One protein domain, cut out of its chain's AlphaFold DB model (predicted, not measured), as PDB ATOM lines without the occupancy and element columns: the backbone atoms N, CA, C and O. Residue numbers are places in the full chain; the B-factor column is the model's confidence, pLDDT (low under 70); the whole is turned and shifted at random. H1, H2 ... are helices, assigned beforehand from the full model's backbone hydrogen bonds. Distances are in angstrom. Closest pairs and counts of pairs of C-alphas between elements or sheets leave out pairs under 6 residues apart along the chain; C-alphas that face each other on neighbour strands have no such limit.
ATOM      1  N   LEU A 162     -46.270 -44.118  11.772       55.91
ATOM      2  CA  LEU A 162     -45.434 -45.235  12.215       55.91
ATOM      3  C   LEU A 162     -44.011 -45.184  11.653       55.91
ATOM      4  O   LEU A 162     -43.054 -45.419  12.388       55.91
ATOM      5  N   GLU A 163     -43.874 -44.903  10.359       59.72
ATOM      6  CA  GLU A 163     -42.565 -44.864   9.703       59.72
ATOM      7  C   GLU A 163     -41.739 -43.656  10.165       59.72
ATOM      8  O   GLU A 163     -40.565 -43.821  10.487       59.72
ATOM      9  N   GLU A 164     -42.366 -42.491  10.361       51.25
ATOM     10  CA  GLU A 164     -41.712 -41.302  10.931       51.25
ATOM     11  C   GLU A 164     -41.237 -41.560  12.372       51.25
ATOM     12  O   GLU A 164     -40.108 -41.243  12.737       51.25
ATOM     13  N   MET A 165     -42.057 -42.215  13.202       57.44
ATOM     14  CA  MET A 165     -41.688 -42.531  14.589       57.44
ATOM     15  C   MET A 165     -40.564 -43.572  14.679       57.44
ATOM     16  O   MET A 165     -39.733 -43.511  15.594       57.44
ATOM     17  N   LYS A 166     -40.495 -44.517  13.733       49.56
ATOM     18  CA  LYS A 166     -39.364 -45.451  13.617       49.56
ATOM     19  C   LYS A 166     -38.082 -44.721  13.230       49.56
ATOM     20  O   LYS A 166     -37.047 -44.983  13.841       49.56
ATOM     21  N   GLU A 167     -38.158 -43.805  12.270       47.88
ATOM     22  CA  GLU A 167     -37.027 -42.991  11.826       47.88
ATOM     23  C   GLU A 167     -36.498 -42.105  12.965       47.88
ATOM     24  O   GLU A 167     -35.305 -42.129  13.273       47.88
ATOM     25  N   ILE A 168     -37.390 -41.414  13.685       47.50
ATOM     26  CA  ILE A 168     -37.040 -40.624  14.877       47.50
ATOM     27  C   ILE A 168     -36.340 -41.503  15.922       47.50
ATOM     28  O   ILE A 168     -35.296 -41.123  16.453       47.50
ATOM     29  N   SER A 169     -36.861 -42.703  16.188       43.25
ATOM     30  CA  SER A 169     -36.281 -43.625  17.173       43.25
ATOM     31  C   SER A 169     -34.886 -44.122  16.769       43.25
ATOM     32  O   SER A 169     -33.986 -44.202  17.608       43.25
ATOM     33  N   GLN A 170     -34.676 -44.425  15.485       45.06
ATOM     34  CA  GLN A 170     -33.365 -44.810  14.950       45.06
ATOM     35  C   GLN A 170     -32.361 -43.655  15.045       45.06
ATOM     36  O   GLN A 170     -31.232 -43.863  15.496       45.06
ATOM     37  N   ASN A 171     -32.790 -42.434  14.720       45.69
ATOM     38  CA  ASN A 171     -31.974 -41.226  14.834       45.69
ATOM     39  C   ASN A 171     -31.581 -40.927  16.289       45.69
ATOM     40  O   ASN A 171     -30.433 -40.573  16.554       45.69
ATOM     41  N   MET A 172     -32.481 -41.146  17.253       44.53
ATOM     42  CA  MET A 172     -32.160 -41.009  18.680       44.53
ATOM     43  C   MET A 172     -31.066 -41.993  19.118       44.53
ATOM     44  O   MET A 172     -30.113 -41.598  19.789       44.53
ATOM     45  N   ILE A 173     -31.161 -43.263  18.712       44.09
ATOM     46  CA  ILE A 173     -30.149 -44.285  19.031       44.09
ATOM     47  C   ILE A 173     -28.805 -43.947  18.368       44.09
ATOM     48  O   ILE A 173     -27.756 -44.059  19.008       44.09
ATOM     49  N   TYR A 174     -28.833 -43.486  17.116       45.03
ATOM     50  CA  TYR A 174     -27.646 -43.049  16.383       45.03
ATOM     51  C   TYR A 174     -26.941 -41.868  17.070       45.03
ATOM     52  O   TYR A 174     -25.733 -41.927  17.300       45.03
ATOM     53  N   GLU A 175     -27.674 -40.834  17.495       44.81
ATOM     54  CA  GLU A 175     -27.104 -39.678  18.206       44.81
ATOM     55  C   GLU A 175     -26.542 -40.052  19.594       44.81
ATOM     56  O   GLU A 175     -25.487 -39.559  20.018       44.81
ATOM     57  N   ILE A 176     -27.167 -41.005  20.291       49.12
ATOM     58  CA  ILE A 176     -26.646 -41.560  21.553       49.12
ATOM     59  C   ILE A 176     -25.329 -42.324  21.323       49.12
ATOM     60  O   ILE A 176     -24.371 -42.175  22.092       49.12
ATOM     61  N   ALA A 177     -25.238 -43.112  20.250       44.97
ATOM     62  CA  ALA A 177     -24.015 -43.825  19.890       44.97
ATOM     63  C   ALA A 177     -22.896 -42.851  19.476       44.97
ATOM     64  O   ALA A 177     -21.773 -42.936  19.982       44.97
ATOM     65  N   LYS A 178     -23.218 -41.863  18.636       49.31
ATOM     66  CA  LYS A 178     -22.308 -40.811  18.163       49.31
ATOM     67  C   LYS A 178     -21.742 -39.981  19.314       49.31
ATOM     68  O   LYS A 178     -20.527 -39.805  19.411       49.31
ATOM     69  N   SER A 179     -22.592 -39.538  20.239       50.00
ATOM     70  CA  SER A 179     -22.166 -38.796  21.434       50.00
ATOM     71  C   SER A 179     -21.292 -39.638  22.374       50.00
ATOM     72  O   SER A 179     -20.342 -39.125  22.966       50.00
ATOM     73  N   SER A 180     -21.544 -40.946  22.472       49.72
ATOM     74  CA  SER A 180     -20.730 -41.873  23.270       49.72
ATOM     75  C   SER A 180     -19.355 -42.148  22.653       49.72
ATOM     76  O   SER A 180     -18.364 -42.249  23.377       49.72
ATOM     77  N   VAL A 181     -19.264 -42.219  21.320       50.00
ATOM     78  CA  VAL A 181     -17.993 -42.348  20.587       50.00
ATOM     79  C   VAL A 181     -17.168 -41.063  20.695       50.00
ATOM     80  O   VAL A 181     -15.973 -41.123  20.983       50.00
ATOM     81  N   ARG A 182     -17.807 -39.893  20.569       49.28
ATOM     82  CA  ARG A 182     -17.155 -38.577  20.693       49.28
ATOM     83  C   ARG A 182     -16.559 -38.309  22.083       49.28
ATOM     84  O   ARG A 182     -15.529 -37.653  22.184       49.28
ATOM     85  N   LYS A 183     -17.130 -38.886  23.148       50.81
ATOM     86  CA  LYS A 183     -16.593 -38.811  24.525       50.81
ATOM     87  C   LYS A 183     -15.247 -39.527  24.730       50.81
ATOM     88  O   LYS A 183     -14.614 -39.314  25.761       50.81
ATOM     89  N   LYS A 184     -14.801 -40.376  23.794       47.59
ATOM     90  CA  LYS A 184     -13.515 -41.096  23.898       47.59
ATOM     91  C   LYS A 184     -12.309 -40.310  23.357       47.59
ATOM     92  O   LYS A 184     -11.179 -40.727  23.609       47.59
ATOM     93  N   ASP A 185     -12.514 -39.189  22.661       48.91
ATOM     94  CA  ASP A 185     -11.432 -38.364  22.100       48.91
ATOM     95  C   ASP A 185     -10.923 -37.332  23.132       48.91
ATOM     96  O   ASP A 185     -11.674 -36.493  23.626       48.91
ATOM     97  N   ARG A 186      -9.622 -37.369  23.471       45.22
ATOM     98  CA  ARG A 186      -9.012 -36.588  24.580       45.22
ATOM     99  C   ARG A 186      -9.060 -35.054  24.427       45.22
ATOM    100  O   ARG A 186      -8.715 -34.365  25.377       45.22
ATOM    101  N   ASN A 187      -9.483 -34.523  23.276       55.44
ATOM    102  CA  ASN A 187      -9.527 -33.087  22.960       55.44
ATOM    103  C   ASN A 187     -10.870 -32.672  22.319       55.44
ATOM    104  O   ASN A 187     -10.883 -31.959  21.315       55.44
ATOM    105  N   PHE A 188     -11.993 -33.142  22.871       54.38
ATOM    106  CA  PHE A 188     -13.348 -32.864  22.371       54.38
ATOM    107  C   PHE A 188     -13.602 -31.372  22.070       54.38
ATOM    108  O   PHE A 188     -14.087 -31.050  20.988       54.38
ATOM    109  N   ASP A 189     -13.153 -30.459  22.940       63.78
ATOM    110  CA  ASP A 189     -13.318 -29.007  22.750       63.78
ATOM    111  C   ASP A 189     -12.614 -28.479  21.489       63.78
ATOM    112  O   ASP A 189     -13.128 -27.605  20.797       63.78
ATOM    113  N   LYS A 190     -11.445 -29.036  21.145       68.75
ATOM    114  CA  LYS A 190     -10.697 -28.656  19.937       68.75
ATOM    115  C   LYS A 190     -11.350 -29.226  18.678       68.75
ATOM    116  O   LYS A 190     -11.369 -28.562  17.647       68.75
ATOM    117  N   TYR A 191     -11.867 -30.453  18.761       76.44
ATOM    118  CA  TYR A 191     -12.554 -31.099  17.644       76.44
ATOM    119  C   TYR A 191     -13.863 -30.380  17.305       76.44
ATOM    120  O   TYR A 191     -14.060 -30.019  16.148       76.44
ATOM    121  N   GLU A 192     -14.716 -30.112  18.298       78.31
ATOM    122  CA  GLU A 192     -15.974 -29.389  18.077       78.31
ATOM    123  C   GLU A 192     -15.729 -27.941  17.635       78.31
ATOM    124  O   GLU A 192     -16.413 -27.479  16.729       78.31
ATOM    125  N   LEU A 193     -14.703 -27.256  18.162       79.44
ATOM    126  CA  LEU A 193     -14.320 -25.922  17.680       79.44
ATOM    127  C   LEU A 193     -13.934 -25.934  16.192       79.44
ATOM    128  O   LEU A 193     -14.358 -25.069  15.428       79.44
ATOM    129  N   TYR A 194     -13.126 -26.905  15.758       83.12
ATOM    130  CA  TYR A 194     -12.756 -27.026  14.344       83.12
ATOM    131  C   TYR A 194     -13.938 -27.429  13.473       83.12
ATOM    132  O   TYR A 194     -14.075 -26.918  12.363       83.12
ATOM    133  N   ARG A 195     -14.813 -28.299  13.981       87.44
ATOM    134  CA  ARG A 195     -16.037 -28.696  13.292       87.44
ATOM    135  C   ARG A 195     -16.973 -27.509  13.100       87.44
ATOM    136  O   ARG A 195     -17.407 -27.281  11.977       87.44
ATOM    137  N   SER A 196     -17.246 -26.734  14.150       83.31
ATOM    138  CA  SER A 196     -18.126 -25.564  14.075       83.31
ATOM    139  C   SER A 196     -17.553 -24.494  13.151       83.31
ATOM    140  O   SER A 196     -18.257 -24.029  12.265       83.31
ATOM    141  N   THR A 197     -16.260 -24.179  13.283       83.75
ATOM    142  CA  THR A 197     -15.571 -23.191  12.429       83.75
ATOM    143  C   THR A 197     -15.602 -23.598  10.954       83.75
ATOM    144  O   THR A 197     -15.806 -22.766  10.066       83.75
ATOM    145  N   CYS A 198     -15.400 -24.888  10.675       91.44
ATOM    146  CA  CYS A 198     -15.438 -25.415   9.317       91.44
ATOM    147  C   CYS A 198     -16.857 -25.374   8.740       91.44
ATOM    148  O   CYS A 198     -17.039 -24.871   7.635       91.44
ATOM    149  N   LEU A 199     -17.863 -25.830   9.493       91.56
ATOM    150  CA  LEU A 199     -19.256 -25.807   9.047       91.56
ATOM    151  C   LEU A 199     -19.777 -24.387   8.839       91.56
ATOM    152  O   LEU A 199     -20.442 -24.143   7.841       91.56
ATOM    153  N   GLU A 200     -19.434 -23.446   9.716       90.12
ATOM    154  CA  GLU A 200     -19.777 -22.034   9.540       90.12
ATOM    155  C   GLU A 200     -19.156 -21.475   8.253       90.12
ATOM    156  O   GLU A 200     -19.851 -20.859   7.453       90.12
ATOM    157  N   SER A 201     -17.886 -21.790   7.980       93.44
ATOM    158  CA  SER A 201     -17.226 -21.385   6.730       93.44
ATOM    159  C   SER A 201     -17.874 -22.009   5.488       93.44
ATOM    160  O   SER A 201     -18.060 -21.323   4.485       93.44
ATOM    161  N   ILE A 202     -18.253 -23.291   5.550       95.56
ATOM    162  CA  ILE A 202     -18.967 -23.985   4.465       95.56
ATOM    163  C   ILE A 202     -20.332 -23.336   4.223       95.56
ATOM    164  O   ILE A 202     -20.669 -23.027   3.082       95.56
ATOM    165  N   MET A 203     -21.096 -23.091   5.293       93.81
ATOM    166  CA  MET A 203     -22.405 -22.439   5.241       93.81
ATOM    167  C   MET A 203     -22.315 -21.040   4.632       93.81
ATOM    168  O   MET A 203     -23.148 -20.687   3.798       93.81
ATOM    169  N   THR A 204     -21.303 -20.258   5.014       93.94
ATOM    170  CA  THR A 204     -21.068 -18.923   4.459       93.94
ATOM    171  C   THR A 204     -20.772 -18.993   2.964       93.94
ATOM    172  O   THR A 204     -21.432 -18.304   2.190       93.94
ATOM    173  N   ILE A 205     -19.855 -19.863   2.524       96.00
ATOM    174  CA  ILE A 205     -19.543 -20.016   1.092       96.00
ATOM    175  C   ILE A 205     -20.786 -20.445   0.303       96.00
ATOM    176  O   ILE A 205     -21.090 -19.848  -0.730       96.00
ATOM    177  N   ASP A 206     -21.514 -21.455   0.787       95.81
ATOM    178  CA  ASP A 206     -22.726 -21.950   0.129       95.81
ATOM    179  C   ASP A 206     -23.790 -20.846   0.018       95.81
ATOM    180  O   ASP A 206     -24.364 -20.642  -1.052       95.81
ATOM    181  N   GLY A 207     -23.986 -20.063   1.084       95.38
ATOM    182  CA  GLY A 207     -24.909 -18.931   1.117       95.38
ATOM    183  C   GLY A 207     -24.517 -17.786   0.180       95.38
ATOM    184  O   GLY A 207     -25.382 -17.241  -0.515       95.38
ATOM    185  N   ILE A 208     -23.229 -17.438   0.106       95.19
ATOM    186  CA  ILE A 208     -22.723 -16.412  -0.818       95.19
ATOM    187  C   ILE A 208     -22.920 -16.863  -2.267       95.19
ATOM    188  O   ILE A 208     -23.454 -16.108  -3.078       95.19
ATOM    189  N   LEU A 209     -22.540 -18.102  -2.595       94.62
ATOM    190  CA  LEU A 209     -22.745 -18.646  -3.935       94.62
ATOM    191  C   LEU A 209     -24.235 -18.649  -4.276       94.62
ATOM    192  O   LEU A 209     -24.632 -18.055  -5.269       94.62
ATOM    193  N   LYS A 210     -25.086 -19.205  -3.412       93.88
ATOM    194  CA  LYS A 210     -26.540 -19.247  -3.618       93.88
ATOM    195  C   LYS A 210     -27.164 -17.870  -3.867       93.88
ATOM    196  O   LYS A 210     -28.122 -17.764  -4.630       93.88
ATOM    197  N   SER A 211     -26.659 -16.831  -3.205       92.12
ATOM    198  CA  SER A 211     -27.201 -15.470  -3.281       92.12
ATOM    199  C   SER A 211     -26.609 -14.614  -4.406       92.12
ATOM    200  O   SER A 211     -27.191 -13.577  -4.724       92.12
ATOM    201  N   SER A 212     -25.515 -15.044  -5.047       92.00
ATOM    202  CA  SER A 212     -24.847 -14.307  -6.127       92.00
ATOM    203  C   SER A 212     -24.996 -15.006  -7.490       92.00
ATOM    204  O   SER A 212     -24.235 -15.925  -7.811       92.00
ATOM    205  N   PRO A 213     -25.922 -14.545  -8.360       90.62
ATOM    206  CA  PRO A 213     -26.085 -15.089  -9.711       90.62
ATOM    207  C   PRO A 213     -24.806 -15.009 -10.549       90.62
ATOM    208  O   PRO A 213     -24.522 -15.919 -11.325       90.62
ATOM    209  N   THR A 214     -24.019 -13.942 -10.378       89.88
ATOM    210  CA  THR A 214     -22.753 -13.744 -11.088       89.88
ATOM    211  C   THR A 214     -21.740 -14.817 -10.705       89.88
ATOM    212  O   THR A 214     -21.202 -15.478 -11.588       89.88
ATOM    213  N   LEU A 215     -21.526 -15.061  -9.405       90.75
ATOM    214  CA  LEU A 215     -20.591 -16.099  -8.956       90.75
ATOM    215  C   LEU A 215     -21.059 -17.501  -9.352       90.75
ATOM    216  O   LEU A 215     -20.235 -18.311  -9.767       90.75
ATOM    217  N   LEU A 216     -22.365 -17.782  -9.307       90.75
ATOM    218  CA  LEU A 216     -22.906 -19.057  -9.793       90.75
ATOM    219  C   LEU A 216     -22.684 -19.252 -11.288       90.75
ATOM    220  O   LEU A 216     -22.282 -20.336 -11.708       90.75
ATOM    221  N   ARG A 217     -22.915 -18.208 -12.093       91.19
ATOM    222  CA  ARG A 217     -22.639 -18.239 -13.531       91.19
ATOM    223  C   ARG A 217     -21.159 -18.511 -13.783       91.19
ATOM    224  O   ARG A 217     -20.835 -19.415 -14.543       91.19
ATOM    225  N   MET A 218     -20.269 -17.798 -13.093       89.94
ATOM    226  CA  MET A 218     -18.823 -17.994 -13.213       89.94
ATOM    227  C   MET A 218     -18.366 -19.379 -12.744       89.94
ATOM    228  O   MET A 218     -17.436 -19.945 -13.315       89.94
ATOM    229  N   LEU A 219     -19.008 -19.952 -11.722       90.38
ATOM    230  CA  LEU A 219     -18.760 -21.329 -11.297       90.38
ATOM    231  C   LEU A 219     -19.182 -22.323 -12.388       90.38
ATOM    232  O   LEU A 219     -18.407 -23.209 -12.741       90.38
ATOM    233  N   GLY A 220     -20.374 -22.147 -12.966       87.25
ATOM    234  CA  GLY A 220     -20.872 -22.980 -14.064       87.25
ATOM    235  C   GLY A 220     -20.011 -22.889 -15.329       87.25
ATOM    236  O   GLY A 220     -19.731 -23.902 -15.964       87.25
ATOM    237  N   GLU A 221     -19.528 -21.691 -15.654       89.00
ATOM    238  CA  GLU A 221     -18.614 -21.431 -16.773       89.00
ATOM    239  C   GLU A 221     -17.155 -21.805 -16.469       89.00
ATOM    240  O   GLU A 221     -16.302 -21.694 -17.348       89.00
ATOM    241  N   ARG A 222     -16.851 -22.258 -15.243       87.25
ATOM    242  CA  ARG A 222     -15.493 -22.598 -14.779       87.25
ATOM    243  C   ARG A 222     -14.500 -21.426 -14.859       87.25
ATOM    244  O   ARG A 222     -13.297 -21.631 -14.997       87.25
ATOM    245  N   THR A 223     -14.986 -20.193 -14.729       87.00
ATOM    246  CA  THR A 223     -14.199 -18.946 -14.786       87.00
ATOM    247  C   THR A 223     -14.052 -18.256 -13.432       87.00
ATOM    248  O   THR A 223     -13.375 -17.238 -13.345       87.00
ATOM    249  N   ILE A 224     -14.631 -18.804 -12.358       85.50
ATOM    250  CA  ILE A 224     -14.659 -18.186 -11.020       85.50
ATOM    251  C   ILE A 224     -13.272 -17.909 -10.404       85.50
ATOM    252  O   ILE A 224     -13.164 -17.083  -9.504       85.50
ATOM    253  N   LEU A 225     -12.202 -18.560 -10.875       83.50
ATOM    254  CA  LEU A 225     -10.822 -18.255 -10.453       83.50
ATOM    255  C   LEU A 225     -10.240 -17.010 -11.129       83.50
ATOM    256  O   LEU A 225      -9.303 -16.407 -10.608       83.50
ATOM    257  N   ASN A 226     -10.789 -16.619 -12.276       80.75
ATOM    258  CA  ASN A 226     -10.304 -15.485 -13.036       80.75
ATOM    259  C   ASN A 226     -10.913 -14.212 -12.461       80.75
ATOM    260  O   ASN A 226     -12.114 -13.981 -12.587       80.75
ATOM    261  N   TYR A 227     -10.073 -13.358 -11.880       73.44
ATOM    262  CA  TYR A 227     -10.439 -11.988 -11.520       73.44
ATOM    263  C   TYR A 227     -10.578 -11.152 -12.800       73.44
ATOM    264  O   TYR A 227      -9.676 -10.417 -13.195       73.44
ATOM    265  N   SER A 228     -11.692 -11.355 -13.503       73.19
ATOM    266  CA  SER A 228     -12.007 -10.691 -14.763       73.19
ATOM    267  C   SER A 228     -12.329  -9.209 -14.555       73.19
ATOM    268  O   SER A 228     -12.729  -8.786 -13.470       73.19
ATOM    269  N   ASP A 229     -12.252  -8.422 -15.632       63.69
ATOM    270  CA  ASP A 229     -12.717  -7.027 -15.635       63.69
ATOM    271  C   ASP A 229     -14.188  -6.888 -15.212       63.69
ATOM    272  O   ASP A 229     -14.599  -5.829 -14.745       63.69
ATOM    273  N   GLU A 230     -14.990  -7.940 -15.390       71.12
ATOM    274  CA  GLU A 230     -16.380  -7.996 -14.934       71.12
ATOM    275  C   GLU A 230     -16.461  -8.015 -13.399       71.12
ATOM    276  O   GLU A 230     -17.174  -7.197 -12.821       71.12
ATOM    277  N   LEU A 231     -15.666  -8.866 -12.739       74.31
ATOM    278  CA  LEU A 231     -15.546  -8.905 -11.277       74.31
ATOM    279  C   LEU A 231     -14.975  -7.600 -10.719       74.31
ATOM    280  O   LEU A 231     -15.470  -7.087  -9.723       74.31
ATOM    281  N   LEU A 232     -13.958  -7.036 -11.375       72.00
ATOM    282  CA  LEU A 232     -13.310  -5.798 -10.930       72.00
ATOM    283  C   LEU A 232     -14.231  -4.570 -11.001       72.00
ATOM    284  O   LEU A 232     -13.971  -3.573 -10.330       72.00
ATOM    285  N   LYS A 233     -15.297  -4.620 -11.810       75.94
ATOM    286  CA  LYS A 233     -16.294  -3.543 -11.926       75.94
ATOM    287  C   LYS A 233     -17.449  -3.682 -10.935       75.94
ATOM    288  O   LYS A 233     -18.136  -2.692 -10.685       75.94
ATOM    289  N   ASP A 234     -17.653  -4.867 -10.364       82.75
ATOM    290  CA  ASP A 234     -18.669  -5.132  -9.349       82.75
ATOM    291  C   ASP A 234     -18.019  -5.365  -7.980       82.75
ATOM    292  O   ASP A 234     -17.710  -6.488  -7.579       82.75
ATOM    293  N   ASN A 235     -17.853  -4.271  -7.232       81.50
ATOM    294  CA  ASN A 235     -17.244  -4.295  -5.902       81.50
ATOM    295  C   ASN A 235     -17.960  -5.238  -4.919       81.50
ATOM    296  O   ASN A 235     -17.309  -5.780  -4.025       81.50
ATOM    297  N   ALA A 236     -19.276  -5.441  -5.053       85.56
ATOM    298  CA  ALA A 236     -20.029  -6.307  -4.148       85.56
ATOM    299  C   ALA A 236     -19.747  -7.789  -4.439       85.56
ATOM    300  O   ALA A 236     -19.464  -8.566  -3.521       85.56
ATOM    301  N   THR A 237     -19.747  -8.168  -5.719       86.00
ATOM    302  CA  THR A 237     -19.392  -9.526  -6.155       86.00
ATOM    303  C   THR A 237     -17.913  -9.826  -5.891       86.00
ATOM    304  O   THR A 237     -17.582 -10.922  -5.437       86.00
ATOM    305  N   LEU A 238     -17.025  -8.846  -6.079       86.00
ATOM    306  CA  LEU A 238     -15.605  -8.962  -5.743       86.00
ATOM    307  C   LEU A 238     -15.379  -9.181  -4.240       86.00
ATOM    308  O   LEU A 238     -14.633 -10.078  -3.854       86.00
ATOM    309  N   SER A 239     -16.056  -8.406  -3.385       87.81
ATOM    310  CA  SER A 239     -15.990  -8.588  -1.929       87.81
ATOM    311  C   SER A 239     -16.473  -9.980  -1.519       87.81
ATOM    312  O   SER A 239     -15.798 -10.668  -0.759       87.81
ATOM    313  N   SER A 240     -17.597 -10.422  -2.085       90.50
ATOM    314  CA  SER A 240     -18.150 -11.764  -1.864       90.50
ATOM    315  C   SER A 240     -17.172 -12.866  -2.288       90.50
ATOM    316  O   SER A 240     -17.013 -13.872  -1.601       90.50
ATOM    317  N   LYS A 241     -16.458 -12.670  -3.404       88.44
ATOM    318  CA  LYS A 241     -15.425 -13.600  -3.872       88.44
ATOM    319  C   LYS A 241     -14.231 -13.671  -2.918       88.44
ATOM    320  O   LYS A 241     -13.744 -14.766  -2.645       88.44
ATOM    321  N   HIS A 242     -13.770 -12.535  -2.401       88.31
ATOM    322  CA  HIS A 242     -12.698 -12.507  -1.403       88.31
ATOM    323  C   HIS A 242     -13.099 -13.196  -0.096       88.31
ATOM    324  O   HIS A 242     -12.283 -13.890   0.510       88.31
ATOM    325  N   GLU A 243     -14.355 -13.043   0.318       90.06
ATOM    326  CA  GLU A 243     -14.903 -13.730   1.486       90.06
ATOM    327  C   GLU A 243     -14.932 -15.251   1.278       90.06
ATOM    328  O   GLU A 243     -14.450 -15.992   2.138       90.06
ATOM    329  N   ILE A 244     -15.366 -15.720   0.099       92.00
ATOM    330  CA  ILE A 244     -15.272 -17.138  -0.278       92.00
ATOM    331  C   ILE A 244     -13.826 -17.639  -0.188       92.00
ATOM    332  O   ILE A 244     -13.582 -18.672   0.434       92.00
ATOM    333  N   ASP A 245     -12.865 -16.916  -0.768       87.50
ATOM    334  CA  ASP A 245     -11.452 -17.322  -0.765       87.50
ATOM    335  C   ASP A 245     -10.883 -17.403   0.659       87.50
ATOM    336  O   ASP A 245     -10.137 -18.330   0.987       87.50
ATOM    337  N   SER A 246     -11.265 -16.463   1.529       85.44
ATOM    338  CA  SER A 246     -10.854 -16.447   2.933       85.44
ATOM    339  C   SER A 246     -11.386 -17.662   3.695       85.44
ATOM    340  O   SER A 246     -10.610 -18.399   4.312       85.44
ATOM    341  N   HIS A 247     -12.691 -17.929   3.592       91.06
ATOM    342  CA  HIS A 247     -13.320 -19.089   4.224       91.06
ATOM    343  C   HIS A 247     -12.800 -20.410   3.653       91.06
ATOM    344  O   HIS A 247     -12.580 -21.363   4.403       91.06
ATOM    345  N   MET A 248     -12.514 -20.462   2.352       89.31
ATOM    346  CA  MET A 248     -11.911 -21.635   1.731       89.31
ATOM    347  C   MET A 248     -10.513 -21.899   2.302       89.31
ATOM    348  O   MET A 248     -10.190 -23.037   2.634       89.31
ATOM    349  N   GLY A 249      -9.705 -20.856   2.518       82.19
ATOM    350  CA  GLY A 249      -8.410 -20.978   3.193       82.19
ATOM    351  C   GLY A 249      -8.516 -21.587   4.597       82.19
ATOM    352  O   GLY A 249      -7.699 -22.432   4.970       82.19
ATOM    353  N   ILE A 250      -9.547 -21.223   5.367       86.25
ATOM    354  CA  ILE A 250      -9.825 -21.823   6.685       86.25
ATOM    355  C   ILE A 250     -10.129 -23.319   6.537       86.25
ATOM    356  O   ILE A 250      -9.520 -24.142   7.224       86.25
ATOM    357  N   ILE A 251     -11.031 -23.676   5.620       91.56
ATOM    358  CA  ILE A 251     -11.458 -25.061   5.383       91.56
ATOM    359  C   ILE A 251     -10.271 -25.940   4.984       91.56
ATOM    360  O   ILE A 251     -10.052 -26.987   5.593       91.56
ATOM    361  N   VAL A 252      -9.463 -25.500   4.016       87.56
ATOM    362  CA  VAL A 252      -8.305 -26.262   3.527       87.56
ATOM    363  C   VAL A 252      -7.287 -26.498   4.636       87.56
ATOM    364  O   VAL A 252      -6.781 -27.614   4.776       87.56
ATOM    365  N   ASN A 253      -7.020 -25.490   5.469       83.69
ATOM    366  CA  ASN A 253      -6.108 -25.629   6.603       83.69
ATOM    367  C   ASN A 253      -6.634 -26.628   7.641       83.69
ATOM    368  O   ASN A 253      -5.884 -27.484   8.119       83.69
ATOM    369  N   ILE A 254      -7.927 -26.560   7.971       86.31
ATOM    370  CA  ILE A 254      -8.553 -27.494   8.911       86.31
ATOM    371  C   ILE A 254      -8.508 -28.918   8.352       86.31
ATOM    372  O   ILE A 254      -8.030 -29.813   9.050       86.31
ATOM    373  N   PHE A 255      -8.920 -29.133   7.103       88.62
ATOM    374  CA  PHE A 255      -8.925 -30.461   6.485       88.62
ATOM    375  C   PHE A 255      -7.527 -31.061   6.367       88.62
ATOM    376  O   PHE A 255      -7.333 -32.226   6.709       88.62
ATOM    377  N   SER A 256      -6.538 -30.251   5.987       84.31
ATOM    378  CA  SER A 256      -5.139 -30.688   5.908       84.31
ATOM    379  C   SER A 256      -4.571 -31.066   7.280       84.31
ATOM    380  O   SER A 256      -3.739 -31.963   7.386       84.31
ATOM    381  N   SER A 257      -5.025 -30.401   8.348       81.69
ATOM    382  CA  SER A 257      -4.576 -30.670   9.721       81.69
ATOM    383  C   SER A 257      -5.349 -31.785  10.438       81.69
ATOM    384  O   SER A 257      -4.863 -32.322  11.435       81.69
ATOM    385  N   ASN A 258      -6.555 -32.128   9.972       82.56
ATOM    386  CA  ASN A 258      -7.449 -33.077  10.633       82.56
ATOM    387  C   ASN A 258      -8.259 -33.902   9.620       82.56
ATOM    388  O   ASN A 258      -9.435 -33.645   9.356       82.56
ATOM    389  N   ILE A 259      -7.620 -34.957   9.109       79.94
ATOM    390  CA  ILE A 259      -8.189 -35.888   8.121       79.94
ATOM    391  C   ILE A 259      -9.479 -36.550   8.637       79.94
ATOM    392  O   ILE A 259     -10.428 -36.726   7.878       79.94
ATOM    393  N   LYS A 260      -9.551 -36.883   9.934       78.88
ATOM    394  CA  LYS A 260     -10.741 -37.504  10.543       78.88
ATOM    395  C   LYS A 260     -11.948 -36.562  10.514       78.88
ATOM    396  O   LYS A 260     -13.055 -36.992  10.209       78.88
ATOM    397  N   LEU A 261     -11.739 -35.279  10.815       83.12
ATOM    398  CA  LEU A 261     -12.790 -34.260  10.736       83.12
ATOM    399  C   LEU A 261     -13.231 -34.008   9.292       83.12
ATOM    400  O   LEU A 261     -14.426 -33.902   9.039       83.12
ATOM    401  N   MET A 262     -12.280 -33.939   8.355       87.06
ATOM    402  CA  MET A 262     -12.597 -33.842   6.930       87.06
ATOM    403  C   MET A 262     -13.526 -34.990   6.516       87.06
ATOM    404  O   MET A 262     -14.602 -34.739   5.990       87.06
ATOM    405  N   LYS A 263     -13.168 -36.240   6.826       81.06
ATOM    406  CA  LYS A 263     -13.993 -37.415   6.504       81.06
ATOM    407  C   LYS A 263     -15.407 -37.323   7.094       81.06
ATOM    408  O   LYS A 263     -16.366 -37.521   6.354       81.06
ATOM    409  N   ASP A 264     -15.548 -36.944   8.370       80.38
ATOM    410  CA  ASP A 264     -16.861 -36.739   9.021       80.38
ATOM    411  C   ASP A 264     -17.731 -35.736   8.245       80.38
ATOM    412  O   ASP A 264     -18.889 -36.014   7.940       80.38
ATOM    413  N   ILE A 265     -17.162 -34.586   7.873       84.81
ATOM    414  CA  ILE A 265     -17.887 -33.531   7.152       84.81
ATOM    415  C   ILE A 265     -18.260 -33.982   5.736       84.81
ATOM    416  O   ILE A 265     -19.400 -33.784   5.310       84.81
ATOM    417  N   PHE A 266     -17.332 -34.623   5.022       81.88
ATOM    418  CA  PHE A 266     -17.579 -35.105   3.667       81.88
ATOM    419  C   PHE A 266     -18.707 -36.141   3.626       81.88
ATOM    420  O   PHE A 266     -19.620 -36.028   2.813       81.88
ATOM    421  N   ILE A 267     -18.689 -37.113   4.539       75.31
ATOM    422  CA  ILE A 267     -19.668 -38.203   4.562       75.31
ATOM    423  C   ILE A 267     -21.042 -37.714   5.037       75.31
ATOM    424  O   ILE A 267     -22.067 -38.106   4.473       75.31
ATOM    425  N   HIS A 268     -21.092 -36.875   6.073       77.81
ATOM    426  CA  HIS A 268     -22.346 -36.600   6.779       77.81
ATOM    427  C   HIS A 268     -22.995 -35.252   6.455       77.81
ATOM    428  O   HIS A 268     -24.193 -35.111   6.687       77.81
ATOM    429  N   GLU A 269     -22.255 -34.268   5.939       79.31
ATOM    430  CA  GLU A 269     -22.748 -32.883   5.871       79.31
ATOM    431  C   GLU A 269     -22.760 -32.291   4.451       79.31
ATOM    432  O   GLU A 269     -23.597 -31.435   4.173       79.31
ATOM    433  N   LEU A 270     -21.899 -32.744   3.528       77.50
ATOM    434  CA  LEU A 270     -21.758 -32.112   2.200       77.50
ATOM    435  C   LEU A 270     -23.031 -32.094   1.348       77.50
ATOM    436  O   LEU A 270     -23.253 -31.132   0.618       77.50
ATOM    437  N   GLU A 271     -23.898 -33.101   1.468       73.69
ATOM    438  CA  GLU A 271     -25.177 -33.149   0.735       73.69
ATOM    439  C   GLU A 271     -26.080 -31.940   1.030       73.69
ATOM    440  O   GLU A 271     -26.921 -31.582   0.208       73.69
ATOM    441  N   ARG A 272     -25.887 -31.280   2.180       82.75
ATOM    442  CA  ARG A 272     -26.644 -30.086   2.580       82.75
ATOM    443  C   ARG A 272     -26.168 -28.814   1.877       82.75
ATOM    444  O   ARG A 272     -26.912 -27.838   1.843       82.75
ATOM    445  N   PHE A 273     -24.957 -28.827   1.318       89.62
ATOM    446  CA  PHE A 273     -24.268 -27.657   0.773       89.62
ATOM    447  C   PHE A 273     -23.879 -27.912  -0.686       89.62
ATOM    448  O   PHE A 273     -22.723 -28.192  -1.019       89.62
ATOM    449  N   SER A 274     -24.877 -27.893  -1.570       88.31
ATOM    450  CA  SER A 274     -24.717 -28.270  -2.978       88.31
ATOM    451  C   SER A 274     -23.843 -27.292  -3.768       88.31
ATOM    452  O   SER A 274     -23.052 -27.731  -4.606       88.31
ATOM    453  N   TYR A 275     -23.922 -25.988  -3.487       92.00
ATOM    454  CA  TYR A 275     -23.107 -24.981  -4.171       92.00
ATOM    455  C   TYR A 275     -21.661 -25.029  -3.694       92.00
ATOM    456  O   TYR A 275     -20.743 -24.978  -4.514       92.00
ATOM    457  N   PHE A 276     -21.452 -25.204  -2.386       94.12
ATOM    458  CA  PHE A 276     -20.119 -25.438  -1.842       94.12
ATOM    459  C   PHE A 276     -19.500 -26.715  -2.414       94.12
ATOM    460  O   PHE A 276     -18.353 -26.690  -2.844       94.12
ATOM    461  N   SER A 277     -20.254 -27.815  -2.481       91.12
ATOM    462  CA  SER A 277     -19.763 -29.088  -3.022       91.12
ATOM    463  C   SER A 277     -19.334 -28.954  -4.489       91.12
ATOM    464  O   SER A 277     -18.265 -29.436  -4.863       91.12
ATOM    465  N   ALA A 278     -20.119 -28.243  -5.308       90.44
ATOM    466  CA  ALA A 278     -19.766 -27.932  -6.694       90.44
ATOM    467  C   ALA A 278     -18.502 -27.068  -6.796       90.44
ATOM    468  O   ALA A 278     -17.626 -27.342  -7.619       90.44
ATOM    469  N   TYR A 279     -18.381 -26.055  -5.936       92.44
ATOM    470  CA  TYR A 279     -17.197 -25.205  -5.870       92.44
ATOM    471  C   TYR A 279     -15.948 -25.979  -5.434       92.44
ATOM    472  O   TYR A 279     -14.911 -25.888  -6.089       92.44
ATOM    473  N   TYR A 280     -16.051 -26.799  -4.387       91.88
ATOM    474  CA  TYR A 280     -14.953 -27.617  -3.880       91.88
ATOM    475  C   TYR A 280     -14.469 -28.623  -4.927       91.88
ATOM    476  O   TYR A 280     -13.264 -28.739  -5.152       91.88
ATOM    477  N   LEU A 281     -15.395 -29.316  -5.604       89.69
ATOM    478  CA  LEU A 281     -15.061 -30.245  -6.684       89.69
ATOM    479  C   LEU A 281     -14.340 -29.524  -7.828       89.69
ATOM    480  O   LEU A 281     -13.306 -29.998  -8.290       89.69
ATOM    481  N   PHE A 282     -14.841 -28.358  -8.243       89.44
ATOM    482  CA  PHE A 282     -14.192 -27.549  -9.269       89.44
ATOM    483  C   PHE A 282     -12.759 -27.160  -8.873       89.44
ATOM    484  O   PHE A 282     -11.839 -27.349  -9.667       89.44
ATOM    485  N   LEU A 283     -12.544 -26.669  -7.648       88.88
ATOM    486  CA  LEU A 283     -11.198 -26.325  -7.183       88.88
ATOM    487  C   LEU A 283     -10.281 -27.553  -7.131       88.88
ATOM    488  O   LEU A 283      -9.109 -27.459  -7.498       88.88
ATOM    489  N   TYR A 284     -10.804 -28.704  -6.703       88.69
ATOM    490  CA  TYR A 284     -10.045 -29.949  -6.684       88.69
ATOM    491  C   TYR A 284      -9.604 -30.346  -8.098       88.69
ATOM    492  O   TYR A 284      -8.425 -30.631  -8.311       88.69
ATOM    493  N   GLU A 285     -10.503 -30.297  -9.082       87.19
ATOM    494  CA  GLU A 285     -10.168 -30.571 -10.483       87.19
ATOM    495  C   GLU A 285      -9.052 -29.642 -10.984       87.19
ATOM    496  O   GLU A 285      -8.078 -30.122 -11.566       87.19
ATOM    497  N   GLN A 286      -9.123 -28.339 -10.687       85.88
ATOM    498  CA  GLN A 286      -8.050 -27.398 -11.034       85.88
ATOM    499  C   GLN A 286      -6.726 -27.754 -10.351       85.88
ATOM    500  O   GLN A 286      -5.676 -27.735 -10.996       85.88
ATOM    501  N   SER A 287      -6.774 -28.190  -9.087       84.19
ATOM    502  CA  SER A 287      -5.579 -28.613  -8.350       84.19
ATOM    503  C   SER A 287      -4.847 -29.799  -8.978       84.19
ATOM    504  O   SER A 287      -3.632 -29.924  -8.844       84.19
ATOM    505  N   THR A 288      -5.570 -30.660  -9.702       82.25
ATOM    506  CA  THR A 288      -4.972 -31.799 -10.413       82.25
ATOM    507  C   THR A 288      -4.372 -31.422 -11.769       82.25
ATOM    508  O   THR A 288      -3.473 -32.112 -12.251       82.25
ATOM    509  N   LEU A 289      -4.848 -30.335 -12.383       82.00
ATOM    510  CA  LEU A 289      -4.402 -29.861 -13.695       82.00
ATOM    511  C   LEU A 289      -3.182 -28.936 -13.587       82.00
ATOM    512  O   LEU A 289      -2.276 -28.998 -14.421       82.00
ATOM    513  N   GLU A 290      -3.133 -28.099 -12.551       78.75
ATOM    514  CA  GLU A 290      -2.100 -27.083 -12.368       78.75
ATOM    515  C   GLU A 290      -1.108 -27.460 -11.259       78.75
ATOM    516  O   GLU A 290      -1.436 -27.472 -10.077       78.75
ATOM    517  N   ARG A 291       0.168 -27.679 -11.616       61.50
ATOM    518  CA  ARG A 291       1.229 -28.058 -10.654       61.50
ATOM    519  C   ARG A 291       1.468 -27.055  -9.516       61.50
ATOM    520  O   ARG A 291       2.051 -27.440  -8.508       61.50
ATOM    521  N   ASN A 292       1.079 -25.794  -9.692       65.12
ATOM    522  CA  ASN A 292       1.309 -24.719  -8.720       65.12
ATOM    523  C   ASN A 292       0.077 -24.412  -7.858       65.12
ATOM    524  O   ASN A 292       0.109 -23.478  -7.058       65.12
ATOM    525  N   PHE A 293      -1.008 -25.162  -8.035       74.06
ATOM    526  CA  PHE A 293      -2.241 -24.962  -7.294       74.06
ATOM    527  C   PHE A 293      -2.203 -25.733  -5.968       74.06
ATOM    528  O   PHE A 293      -1.502 -26.737  -5.825       74.06
ATOM    529  N   ILE A 294      -2.940 -25.251  -4.967       67.88
ATOM    530  CA  ILE A 294      -2.963 -25.866  -3.634       67.88
ATOM    531  C   ILE A 294      -3.589 -27.258  -3.741       67.88
ATOM    532  O   ILE A 294      -4.712 -27.397  -4.223       67.88
ATOM    533  N   THR A 295      -2.879 -28.287  -3.274       73.25
ATOM    534  CA  THR A 295      -3.418 -29.650  -3.209       73.25
ATOM    535  C   THR A 295      -4.591 -29.684  -2.241       73.25
ATOM    536  O   THR A 295      -4.421 -29.467  -1.039       73.25
ATOM    537  N   LEU A 296      -5.785 -29.948  -2.765       83.00
ATOM    538  CA  LEU A 296      -6.994 -30.009  -1.956       83.00
ATOM    539  C   LEU A 296      -7.164 -31.402  -1.347       83.00
ATOM    540  O   LEU A 296      -7.146 -32.392  -2.083       83.00
ATOM    541  N   PRO A 297      -7.337 -31.502  -0.018       84.06
ATOM    542  CA  PRO A 297      -7.519 -32.788   0.631       84.06
ATOM    543  C   PRO A 297      -8.904 -33.349   0.284       84.06
ATOM    544  O   PRO A 297      -9.904 -32.630   0.279       84.06
ATOM    545  N   VAL A 298      -8.962 -34.641  -0.023       83.50
ATOM    546  CA  VAL A 298     -10.207 -35.369  -0.298       83.50
ATOM    547  C   VAL A 298     -10.173 -36.723   0.407       83.50
ATOM    548  O   VAL A 298      -9.080 -37.251   0.623       83.50
TER     549      VAL A 298
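Overview. This is residues 162 to 298 of the 394 residues of the protein "HTH cro/C1-type domain-containing protein" of Streptococcus oralis (UniProt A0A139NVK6). Two long helices, H2 and H5, lie side by side and run opposite ways as the core; H3, H6 and H7 lie over one side of this pair, H7 starting on H2 and running off across it. At one end of the body is the short H4, and H1 sticks out beyond the other end as a long free arm, residues 162 to 181. The printed part has 137 residues with seven named helices, H1 to H7 in order along the chain, and no named strand; the class is all helix. The whole is loose, with a radius of gyration of the C-alphas of 17.8 A, and spans 54 by 37 by 26 A.

Along the chain. H1 is residues 162 to 182, 30.3 A long, beginning at C-alpha 162 (-45.434, -45.235, 12.215). H2, residues 188 to 211, is 33.9 A long and ends at C-alpha 211 (-27.201, -15.470, -3.281). H3 is residues 213 to 220 and H4 residues 229 to 233. H5, residues 235 to 257, is 33.2 A long. H6 is residues 259 to 268. H7, residues 274 to 289, is 23.0 A long and ends at C-alpha 289 (-4.402, -29.861, -13.695).

Arrangement. The hub is H5, which touches four helices. H5 and H2 touch at a shallow tilt of 29 degrees, opposite ways; their closest C-alphas, those of His 247 and Ser 201, are 5.2 A apart. H5 and H6 touch only at the corner, and only just, with 3 pairs of C-alphas within 8 A, the closest being Phe 255 and Met 262 at 5.0 A. H5 and H4 touch only at the corner, also only just with 3 pairs, closest at the C-alphas of Leu 238 and Leu 231, 5.5 A. H3 and H5 only just touch, with 3 pairs; the C-alphas of Leu 215 and Thr 237 are closest at 7.2 A. H2 touches H7 about perpendicular, at 84 degrees, through residues 274 to 276 of H7 alone; the closest C-alphas, of Asp 206 and Phe 276, are 4.8 A apart. H5 and H7 are apart. H1 touches no helix. In the seven helices every O i to N i+4 pair is within hydrogen-bond range.

Size, cuts and confidence. The C-alphas of Leu 162 and Asp 229 are the two farthest apart, 57.5 A. Residues 162 to 181 and 183 to 190 stand free; the body without them spans 47 by 31 by 20 A. The printed part has no cut, and no link is long. The mean pLDDT of the printed part is 77.7; residues 162 to 190, 229, 291 to 292 and 294 are under 70.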